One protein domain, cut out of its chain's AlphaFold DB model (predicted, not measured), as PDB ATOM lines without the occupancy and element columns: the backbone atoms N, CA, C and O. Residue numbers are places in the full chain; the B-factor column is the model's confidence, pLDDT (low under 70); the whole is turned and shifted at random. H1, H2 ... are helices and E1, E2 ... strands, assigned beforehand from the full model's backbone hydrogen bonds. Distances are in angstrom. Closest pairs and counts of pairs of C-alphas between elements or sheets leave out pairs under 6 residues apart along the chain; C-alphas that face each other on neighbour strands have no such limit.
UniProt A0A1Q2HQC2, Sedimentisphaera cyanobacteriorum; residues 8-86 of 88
ATOM      1  N   ARG A   8       9.656  64.264  34.280       98.50
ATOM      2  CA  ARG A   8      10.266  63.032  34.797       98.50
ATOM      3  C   ARG A   8      11.232  62.461  33.768       98.50
ATOM      4  O   ARG A   8      10.878  62.289  32.604       98.50
ATOM      5  N   VAL A   9      12.435  62.122  34.221       98.12
ATOM      6  CA  VAL A   9      13.434  61.402  33.427       98.12
ATOM      7  C   VAL A   9      13.616  60.021  34.031       98.12
ATOM      8  O   VAL A   9      13.930  59.895  35.212       98.12
ATOM      9  N   GLU A  10      13.429  58.989  33.217       97.50
ATOM     10  CA  GLU A  10      13.768  57.611  33.564       97.50
ATOM     11  C   GLU A  10      15.026  57.219  32.796       97.50
ATOM     12  O   GLU A  10      15.066  57.306  31.569       97.50
ATOM     13  N   THR A  11      16.076  56.820  33.504       95.50
ATOM     14  CA  THR A  11      17.341  56.401  32.899       95.50
ATOM     15  C   THR A  11      18.056  55.426  33.824       95.50
ATOM     16  O   THR A  11      17.919  55.513  35.045       95.50
ATOM     17  N   PHE A  12      18.812  54.500  33.241       91.44
ATOM     18  CA  PHE A  12      19.744  53.649  33.980       91.44
ATOM     19  C   PHE A  12      21.156  54.248  34.034       91.44
ATOM     20  O   PHE A  12      21.994  53.744  34.776       91.44
ATOM     21  N   LEU A  13      21.418  55.303  33.251       91.25
ATOM     22  CA  LEU A  13      22.755  55.843  33.065       91.25
ATOM     23  C   LEU A  13      23.201  56.744  34.213       91.25
ATOM     24  O   LEU A  13      22.456  57.580  34.732       91.25
ATOM     25  N   LYS A  14      24.493  56.646  34.497       92.06
ATOM     26  CA  LYS A  14      25.297  57.570  35.286       92.06
ATOM     27  C   LYS A  14      26.451  58.087  34.431       92.06
ATOM     28  O   LYS A  14      26.799  57.535  33.388       92.06
ATOM     29  N   GLN A  15      27.042  59.200  34.854       93.69
ATOM     30  CA  GLN A  15      28.203  59.747  34.161       93.69
ATOM     31  C   GLN A  15      29.357  58.734  34.175       93.69
ATOM     32  O   GLN A  15      29.709  58.220  35.233       93.69
ATOM     33  N   GLY A  16      29.959  58.503  33.007       93.06
ATOM     34  CA  GLY A  16      31.058  57.550  32.837       93.06
ATOM     35  C   GLY A  16      30.618  56.132  32.468       93.06
ATOM     36  O   GLY A  16      31.481  55.310  32.172       93.06
ATOM     37  N   ASP A  17      29.312  55.851  32.433       92.62
ATOM     38  CA  ASP A  17      28.814  54.544  32.011       92.62
ATOM     39  C   ASP A  17      29.135  54.262  30.538       92.62
ATOM     40  O   ASP A  17      29.068  55.135  29.667       92.62
ATOM     41  N   PHE A  18      29.444  52.997  30.261       91.38
ATOM     42  CA  PHE A  18      29.623  52.487  28.910       91.38
ATOM     43  C   PHE A  18      28.276  52.057  28.320       91.38
ATOM     44  O   PHE A  18      27.551  51.257  28.914       91.38
ATOM     45  N   ILE A  19      27.961  52.552  27.123       91.75
ATOM     46  CA  ILE A  19      26.756  52.161  26.388       91.75
ATOM     47  C   ILE A  19      27.099  50.952  25.519       91.75
ATOM     48  O   ILE A  19      27.882  51.055  24.575       91.75
ATOM     49  N   SER A  20      26.513  49.803  25.850       91.50
ATOM     50  CA  SER A  20      26.716  48.568  25.096       91.50
ATOM     51  C   SER A  20      26.079  48.652  23.704       91.50
ATOM     52  O   SER A  20      24.915  49.040  23.605       91.50
ATOM     53  N   PRO A  21      26.778  48.223  22.639       93.38
ATOM     54  CA  PRO A  21      26.199  48.126  21.300       93.38
ATOM     55  C   PRO A  21      25.296  46.892  21.120       93.38
ATOM     56  O   PRO A  21      24.695  46.733  20.065       93.38
ATOM     57  N   ASN A  22      25.218  46.004  22.119       96.44
ATOM     58  CA  ASN A  22      24.491  44.733  22.015       96.44
ATOM     59  C   ASN A  22      22.993  44.846  22.355       96.44
ATOM     60  O   ASN A  22      22.283  43.846  22.281       96.44
ATOM     61  N   TYR A  23      22.527  46.023  22.773       93.88
ATOM     62  CA  TYR A  23      21.139  46.288  23.153       93.88
ATOM     63  C   TYR A  23      20.621  47.533  22.435       93.88
ATOM     64  O   TYR A  23      21.391  48.274  21.820       93.88
ATOM     65  N   ASP A  24      19.319  47.778  22.559       93.19
ATOM     66  CA  ASP A  24      18.688  48.990  22.050       93.19
ATOM     67  C   ASP A  24      19.411  50.244  22.555       93.19
ATOM     68  O   ASP A  24      19.778  50.361  23.727       93.19
ATOM     69  N   SER A  25      19.558  51.235  21.676       93.62
ATOM     70  CA  SER A  25      20.257  52.499  21.947       93.62
ATOM     71  C   SER A  25      19.489  53.452  22.880       93.62
ATOM     72  O   SER A  25      19.822  54.636  22.991       93.62
ATOM     73  N   MET A  26      18.451  52.960  23.563       94.94
ATOM     74  CA  MET A  26      17.624  53.751  24.465       94.94
ATOM     75  C   MET A  26      18.371  54.039  25.767       94.94
ATOM     76  O   MET A  26      18.527  53.177  26.626       94.94
ATOM     77  N   ILE A  27      18.775  55.294  25.941       94.81
ATOM     78  CA  ILE A  27      19.533  55.748  27.113       94.81
ATOM     79  C   ILE A  27      18.679  56.426  28.191       94.81
ATOM     80  O   ILE A  27      19.047  56.448  29.367       94.81
ATOM     81  N   ALA A  28      17.550  57.015  27.803       96.19
ATOM     82  CA  ALA A  28      16.647  57.713  28.705       96.19
ATOM     83  C   ALA A  28      15.254  57.842  28.086       96.19
ATOM     84  O   ALA A  28      15.109  57.937  26.867       96.19
ATOM     85  N   LYS A  29      14.244  57.927  28.948       97.62
ATOM     86  CA  LYS A  29      12.874  58.294  28.606       97.62
ATOM     87  C   LYS A  29      12.525  59.607  29.301       97.62
ATOM     88  O   LYS A  29      12.626  59.712  30.523       97.62
ATOM     89  N   LEU A  30      12.116  60.605  28.521       98.31
ATOM     90  CA  LEU A  30      11.597  61.878  29.022       98.31
ATOM     91  C   LEU A  30      10.067  61.835  28.994       98.31
ATOM     92  O   LEU A  30       9.468  61.592  27.949       98.31
ATOM     93  N   LEU A  31       9.442  62.091  30.140       98.44
ATOM     94  CA  LEU A  31       7.997  62.227  30.266       98.44
ATOM     95  C   LEU A  31       7.666  63.629  30.762       98.44
ATOM     96  O   LEU A  31       8.308  64.140  31.685       98.44
ATOM     97  N   VAL A  32       6.633  64.222  30.167       98.62
ATOM     98  CA  VAL A  32       6.098  65.514  30.583       98.62
ATOM     99  C   VAL A  32       4.599  65.410  30.808       98.62
ATOM    100  O   VAL A  32       3.882  64.858  29.978       98.62
ATOM    101  N   HIS A  33       4.138  65.954  31.929       98.44
ATOM    102  CA  HIS A  33       2.729  66.060  32.275       98.44
ATOM    103  C   HIS A  33       2.391  67.501  32.658       98.44
ATOM    104  O   HIS A  33       3.047  68.086  33.519       98.44
ATOM    105  N   GLN A  34       1.374  68.056  32.004       98.50
ATOM    106  CA  GLN A  34       0.826  69.390  32.240       98.50
ATOM    107  C   GLN A  34      -0.697  69.361  32.012       98.50
ATOM    108  O   GLN A  34      -1.191  68.384  31.441       98.50
ATOM    109  N   PRO A  35      -1.445  70.395  32.447       98.38
ATOM    110  CA  PRO A  35      -2.904  70.431  32.328       98.38
ATOM    111  C   PRO A  35      -3.439  70.349  30.892       98.38
ATOM    112  O   PRO A  35      -4.549  69.865  30.686       98.38
ATOM    113  N   ASP A  36      -2.666  70.804  29.906       97.94
ATOM    114  CA  ASP A  36      -3.066  70.838  28.501       97.94
ATOM    115  C   ASP A  36      -1.894  70.509  27.557       97.94
ATOM    116  O   ASP A  36      -0.723  70.452  27.948       97.94
ATOM    117  N   ARG A  37      -2.220  70.257  26.282       97.00
ATOM    118  CA  ARG A  37      -1.239  69.858  25.264       97.00
ATOM    119  C   ARG A  37      -0.221  70.961  24.985       97.00
ATOM    120  O   ARG A  37       0.952  70.648  24.801       97.00
ATOM    121  N   GLU A  38      -0.633  72.224  24.940       97.50
ATOM    122  CA  GLU A  38       0.274  73.319  24.592       97.50
ATOM    123  C   GLU A  38       1.334  73.520  25.675       97.50
ATOM    124  O   GLU A  38       2.531  73.584  25.367       97.50
ATOM    125  N   THR A  39       0.919  73.533  26.944       98.25
ATOM    126  CA  THR A  39       1.830  73.639  28.089       98.25
ATOM    127  C   THR A  39       2.717  72.400  28.228       98.25
ATOM    128  O   THR A  39       3.911  72.532  28.531       98.25
ATOM    129  N   ALA A  40       2.194  71.204  27.924       98.44
ATOM    130  CA  ALA A  40       2.986  69.976  27.871       98.44
ATOM    131  C   ALA A  40       4.068  70.039  26.783       98.44
ATOM    132  O   ALA A  40       5.229  69.743  27.063       98.44
ATOM    133  N   LEU A  41       3.727  70.480  25.568       98.31
ATOM    134  CA  LEU A  41       4.684  70.624  24.465       98.31
ATOM    135  C   LEU A  41       5.735  71.700  24.754       98.31
ATOM    136  O   LEU A  41       6.919  71.481  24.498       98.31
ATOM    137  N   ALA A  42       5.341  72.836  25.335       98.31
ATOM    138  CA  ALA A  42       6.279  73.880  25.746       98.31
ATOM    139  C   ALA A  42       7.268  73.369  26.810       98.31
ATOM    140  O   ALA A  42       8.479  73.584  26.707       98.31
ATOM    141  N   THR A  43       6.769  72.625  27.801       98.62
ATOM    142  CA  THR A  43       7.603  72.019  28.847       98.62
ATOM    143  C   THR A  43       8.513  70.922  28.281       98.62
ATOM    144  O   THR A  43       9.686  70.863  28.650       98.62
ATOM    145  N   MET A  44       8.013  70.101  27.348       98.62
ATOM    146  CA  MET A  44       8.787  69.086  26.623       98.62
ATOM    147  C   MET A  44       9.934  69.719  25.836       98.62
ATOM    148  O   MET A  44      11.073  69.276  25.964       98.62
ATOM    149  N   LYS A  45       9.665  70.797  25.094       98.50
ATOM    150  CA  LYS A  45      10.683  71.537  24.339       98.50
ATOM    151  C   LYS A  45      11.799  72.060  25.240       98.50
ATOM    152  O   LYS A  45      12.970  71.811  24.960       98.50
ATOM    153  N   ARG A  46      11.446  72.716  26.352       98.44
ATOM    154  CA  ARG A  46      12.420  73.182  27.352       98.44
ATOM    155  C   ARG A  46      13.264  72.021  27.892       98.44
ATOM    156  O   ARG A  46      14.488  72.099  27.884       98.44
ATOM    157  N   ALA A  47      12.620  70.938  28.332       98.50
ATOM    158  CA  ALA A  47      13.316  69.786  28.902       98.50
ATOM    159  C   ALA A  47      14.263  69.114  27.886       98.50
ATOM    160  O   ALA A  47      15.388  68.763  28.241       98.50
ATOM    161  N   LEU A  48      13.851  68.997  26.619       98.44
ATOM    162  CA  LEU A  48      14.704  68.515  25.528       98.44
ATOM    163  C   LEU A  48      15.937  69.409  25.324       98.44
ATOM    164  O   LEU A  48      17.049  68.898  25.216       98.44
ATOM    165  N   GLN A  49      15.766  70.735  25.337       98.00
ATOM    166  CA  GLN A  49      16.862  71.704  25.181       98.00
ATOM    167  C   GLN A  49      17.825  71.755  26.380       98.00
ATOM    168  O   GLN A  49      18.979  72.161  26.230       98.00
ATOM    169  N   GLU A  50      17.382  71.350  27.569       98.00
ATOM    170  CA  GLU A  50      18.195  71.293  28.791       98.00
ATOM    171  C   GLU A  50      19.048  70.022  28.909       98.00
ATOM    172  O   GLU A  50      19.984  69.979  29.715       98.00
ATOM    173  N   PHE A  51      18.777  68.982  28.114       97.12
ATOM    174  CA  PHE A  51      19.648  67.811  28.091       97.12
ATOM    175  C   PHE A  51      21.078  68.196  27.697       97.12
ATOM    176  O   PHE A  51      21.338  68.999  26.799       97.12
ATOM    177  N   ARG A  52      22.033  67.585  28.394       95.06
ATOM    178  CA  ARG A  52      23.464  67.661  28.102       95.06
ATOM    179  C   ARG A  52      23.979  66.233  28.100       95.06
ATOM    180  O   ARG A  52      24.165  65.643  29.161       95.06
ATOM    181  N   ILE A  53      24.098  65.669  26.903       94.06
ATOM    182  CA  ILE A  53      24.563  64.304  26.665       94.06
ATOM    183  C   ILE A  53      25.700  64.410  25.658       94.06
ATOM    184  O   ILE A  53      25.530  64.986  24.588       94.06
ATOM    185  N   ALA A  54      26.864  63.903  26.035       93.94
ATOM    186  CA  ALA A  54      28.071  63.917  25.228       93.94
ATOM    187  C   ALA A  54      28.930  62.701  25.615       93.94
ATOM    188  O   ALA A  54      28.838  62.251  26.761       93.94
ATOM    189  N   PRO A  55      29.751  62.160  24.697       93.38
ATOM    190  CA  PRO A  55      30.044  62.660  23.345       93.38
ATOM    191  C   PRO A  55      29.134  62.101  22.234       93.38
ATOM    192  O   PRO A  55      29.376  62.352  21.057       93.38
ATOM    193  N   ILE A  56      28.115  61.312  22.579       93.06
ATOM    194  CA  ILE A  56      27.296  60.595  21.594       93.06
ATOM    195  C   ILE A  56      26.247  61.483  20.913       93.06
ATOM    196  O   ILE A  56      25.746  62.449  21.492       93.06
ATOM    197  N   LYS A  57      25.865  61.106  19.687       94.50
ATOM    198  CA  LYS A  57      24.673  61.651  19.024       94.50
ATOM    199  C   LYS A  57      23.408  61.121  19.702       94.50
ATOM    200  O   LYS A  57      23.406  60.026  20.258       94.50
ATOM    201  N   THR A  58      22.332  61.897  19.635       96.50
ATOM    202  CA  THR A  58      21.037  61.548  20.232       96.50
ATOM    203  C   THR A  58      19.903  61.881  19.271       96.50
ATOM    204  O   THR A  58      20.094  62.632  18.315       96.50
ATOM    205  N   THR A  59      18.708  61.363  19.550       96.81
ATOM    206  CA  THR A  59      17.476  61.661  18.805       96.81
ATOM    207  C   THR A  59      16.841  63.005  19.183       96.81
ATOM    208  O   THR A  59      15.841  63.393  18.584       96.81
ATOM    209  N   ILE A  60      17.423  63.752  20.131       97.50
ATOM    210  CA  ILE A  60      16.883  65.027  20.634       97.50
ATOM    211  C   ILE A  60      16.615  66.050  19.513       97.50
ATOM    212  O   ILE A  60      15.536  66.646  19.541       97.50
ATOM    213  N   PRO A  61      17.509  66.266  18.520       96.38
ATOM    214  CA  PRO A  61      17.239  67.215  17.437       96.38
ATOM    215  C   PRO A  61      15.989  66.853  16.627       96.38
ATOM    216  O   PRO A  61      15.140  67.713  16.408       96.38
ATOM    217  N   ALA A  62      15.828  65.574  16.270       96.69
ATOM    218  CA  ALA A  62      14.642  65.087  15.567       96.69
ATOM    219  C   ALA A  62      13.378  65.239  16.427       96.69
ATOM    220  O   ALA A  62      12.357  65.727  15.953       96.69
ATOM    221  N   SER A  63      13.446  64.905  17.724       97.25
ATOM    222  CA  SER A  63      12.321  65.107  18.645       97.25
ATOM    223  C   SER A  63      11.901  66.574  18.745       97.25
ATOM    224  O   SER A  63      10.706  66.846  18.781       97.25
ATOM    225  N   LEU A  64      12.854  67.515  18.763       97.88
ATOM    226  CA  LEU A  64      12.566  68.953  18.764       97.88
ATOM    227  C   LEU A  64      11.849  69.391  17.484       97.88
ATOM    228  O   LEU A  64      10.839  70.084  17.576       97.88
ATOM    229  N   GLN A  65      12.328  68.952  16.316       97.19
ATOM    230  CA  GLN A  65      11.675  69.249  15.040       97.19
ATOM    231  C   GLN A  65      10.241  68.696  15.002       97.19
ATOM    232  O   GLN A  65       9.319  69.425  14.648       97.19
ATOM    233  N   ILE A  66      10.034  67.450  15.449       97.31
ATOM    234  CA  ILE A  66       8.710  66.810  15.488       97.31
ATOM    235  C   ILE A  66       7.737  67.605  16.365       97.31
ATOM    236  O   ILE A  66       6.643  67.933  15.915       97.31
ATOM    237  N   ILE A  67       8.109  67.945  17.607       97.19
ATOM    238  CA  ILE A  67       7.177  68.628  18.525       97.19
ATOM    239  C   ILE A  67       6.902  70.090  18.149       97.19
ATOM    240  O   ILE A  67       5.909  70.666  18.607       97.19
ATOM    241  N   ASP A  68       7.782  70.700  17.354       96.69
ATOM    242  CA  ASP A  68       7.601  72.048  16.818       96.69
ATOM    243  C   ASP A  68       6.804  72.063  15.506       96.69
ATOM    244  O   ASP A  68       6.279  73.119  15.145       96.69
ATOM    245  N   HIS A  69       6.643  70.920  14.828       97.25
ATOM    246  CA  HIS A  69       5.914  70.845  13.564       97.25
ATOM    247  C   HIS A  69       4.427  71.224  13.738       97.25
ATOM    248  O   HIS A  69       3.762  70.675  14.628       97.25
ATOM    249  N   PRO A  70       3.854  72.105  12.891       96.19
ATOM    250  CA  PRO A  70       2.465  72.554  13.020       96.19
ATOM    251  C   PRO A  70       1.452  71.407  13.091       96.19
ATOM    252  O   PRO A  70       0.603  71.395  13.983       96.19
ATOM    253  N   SER A  71       1.581  70.402  12.219       96.56
ATOM    254  CA  SER A  71       0.688  69.235  12.196       96.56
ATOM    255  C   SER A  71       0.755  68.440  13.505       96.56
ATOM    256  O   SER A  71      -0.279  68.056  14.050       96.56
ATOM    257  N   TYR A  72       1.948  68.282  14.094       97.12
ATOM    258  CA  TYR A  72       2.097  67.629  15.395       97.12
ATOM    259  C   TYR A  72       1.456  68.456  16.514       97.12
ATOM    260  O   TYR A  72       0.712  67.914  17.337       97.12
ATOM    261  N   ARG A  73       1.684  69.775  16.547       96.31
ATOM    262  CA  ARG A  73       1.088  70.664  17.562       96.31
ATOM    263  C   ARG A  73      -0.440  70.639  17.506       96.31
ATOM    264  O   ARG A  73      -1.069  70.462  18.548       96.31
ATOM    265  N   ASN A  74      -1.003  70.684  16.300       95.81
ATOM    266  CA  ASN A  74      -2.444  70.665  16.037       95.81
ATOM    267  C   ASN A  74      -3.078  69.265  16.100       95.81
ATOM    268  O   ASN A  74      -4.277  69.134  15.867       95.81
ATOM    269  N   ASN A  75      -2.300  68.221  16.419       95.75
ATOM    270  CA  ASN A  75      -2.758  66.829  16.470       95.75
ATOM    271  C   ASN A  75      -3.369  66.332  15.139       95.75
ATOM    272  O   ASN A  75      -4.330  65.568  15.124       95.75
ATOM    273  N   GLN A  76      -2.801  66.785  14.023       96.50
ATOM    274  CA  GLN A  76      -3.144  66.406  12.653       96.50
ATOM    275  C   GLN A  76      -2.063  65.461  12.116       96.50
ATOM    276  O   GLN A  76      -1.308  65.814  11.218       96.50
ATOM    277  N   ILE A  77      -1.928  64.291  12.742       96.94
ATOM    278  CA  ILE A  77      -0.891  63.305  12.416       96.94
ATOM    279  C   ILE A  77      -1.494  61.909  12.303       96.94
ATOM    280  O   ILE A  77      -2.476  61.590  12.975       96.94
ATOM    281  N   ASP A  78      -0.859  61.071  11.496       96.81
ATOM    282  CA  ASP A  78      -1.117  59.641  11.404       96.81
ATOM    283  C   ASP A  78       0.209  58.861  11.451       96.81
ATOM    284  O   ASP A  78       1.261  59.400  11.805       96.81
ATOM    285  N   THR A  79       0.160  57.565  11.146       96.44
ATOM    286  CA  THR A  79       1.336  56.692  11.192       96.44
ATOM    287  C   THR A  79       2.353  56.947  10.080       96.44
ATOM    288  O   THR A  79       3.447  56.414  10.189       96.44
ATOM    289  N   GLY A  80       2.006  57.706   9.033       96.62
ATOM    290  CA  GLY A  80       2.898  58.085   7.932       96.62
ATOM    291  C   GLY A  80       3.424  59.523   8.018       96.62
ATOM    292  O   GLY A  80       4.127  59.969   7.115       96.62
ATOM    293  N   PHE A  81       3.083  60.258   9.085       96.50
ATOM    294  CA  PHE A  81       3.450  61.667   9.271       96.50
ATOM    295  C   PHE A  81       4.953  61.932   9.106       96.50
ATOM    296  O   PHE A  81       5.341  62.937   8.512       96.50
ATOM    297  N   LEU A  82       5.804  61.058   9.648       95.06
ATOM    298  CA  LEU A  82       7.250  61.266   9.589       95.06
ATOM    299  C   LEU A  82       7.768  61.121   8.156       95.06
ATOM    300  O   LEU A  82       8.619  61.891   7.737       95.06
ATOM    301  N   GLU A  83       7.237  60.166   7.401       95.19
ATOM    302  CA  GLU A  83       7.613  59.906   6.017       95.19
ATOM    303  C   GLU A  83       7.113  60.989   5.053       95.19
ATOM    304  O   GLU A  83       7.749  61.217   4.025       95.19
ATOM    305  N   SER A  84       5.982  61.637   5.353       93.38
ATOM    306  CA  SER A  84       5.367  62.625   4.460       93.38
ATOM    307  C   SER A  84       5.774  64.073   4.733       93.38
ATOM    308  O   SER A  84       5.796  64.868   3.798       93.38
ATOM    309  N   GLU A  85       6.059  64.436   5.989       91.31
ATOM    310  CA  GLU A  85       6.228  65.841   6.406       91.31
ATOM    311  C   GLU A  85       7.624  66.166   6.964       91.31
ATOM    312  O   GLU A  85       7.941  67.340   7.156       91.31
ATOM    313  N   MET A  86       8.461  65.166   7.265       90.88
ATOM    314  CA  MET A  86       9.754  65.386   7.923       90.88
ATOM    315  C   MET A  86      10.936  65.063   7.005       90.88
ATOM    316  O   MET A  86      10.954  64.048   6.314       90.88
TER     317      MET A  86
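Overview. This is residues 8 to 86 of the 88 residues of a protein of Sedimentisphaera cyanobacteriorum (UniProt A0A1Q2HQC2). Two helices, H1 and H2, lie side by side as a helical hairpin, and a small hairpin of two short strands, E1 and E2, packs on H1 through E2, slanted to the helix, with E1 farther out. The long loop of residues 11 to 28 reaches away from the strands toward one end of the domain, while the short helices H3 and H4 follow H2 toward the other end, with H4 well away from H1. The printed part has 79 residues, with two named strands and then four named helices in the order E1, E2, H1, H2, H3, H4; the two-stranded sheet is antiparallel. The class is mostly helix, though under half of the residues are in named elements. The whole is loose, with a radius of gyration of the C-alphas of 14.5 A, and the C-alphas span 40 by 29 by 17 A.

Arrangement. E1, residues 8 to 10, and E2, residues 29 to 32, form an antiparallel hairpin, with 166 degrees between their directions. C-alphas 9 and 30 face each other at 4.8 A. N 8 and O 31 are within hydrogen-bond range at 2.9 A, and so are N 29 and O 10 at 2.8 A. The closest C-alphas of E2 and H1, residues 37 to 50, are those of Val 32 and Met 44, 6.0 A apart. H1 and H2, residues 60 to 68, touch, and their closest C-alphas are those of Leu 48 and Ile 60, 6.4 A apart. These two helices form a hairpin at a shallow tilt of 23 degrees, opposite ways. H3, residues 70 to 73, is close to H2 but not clearly touching; the closest C-alphas, of Ile 67 and Arg 73, are 6.5 A apart. H4, residues 81 to 85, is only just apart from H2, at 8.2 A, and is apart from H1. Every O i to N i+4 pair is within hydrogen-bond range in H1, H2 and H4; H3 is too short for such a pair.

Along the chain. E1 begins at C-alpha 8, (10.266, 63.032, 34.797), and is 6.6 A long. E2 is 10.1 A long. H1 is 19.8 A long and begins at C-alpha 37, (-1.239, 69.858, 25.264). H2 is 12.2 A long, H3 5.1 A and H4 5.8 A. H4 ends at C-alpha 85, (6.228, 65.841, 6.406).

Size, cuts and confidence. The two C-alphas farthest apart, those of Gly 16 and Gln 76, are 40.7 A apart. The printed part has no cut. The link from E1 to E2 is long, with 18 residues. The mean pLDDT of the printed part is 96.0, and no printed residue is under 70.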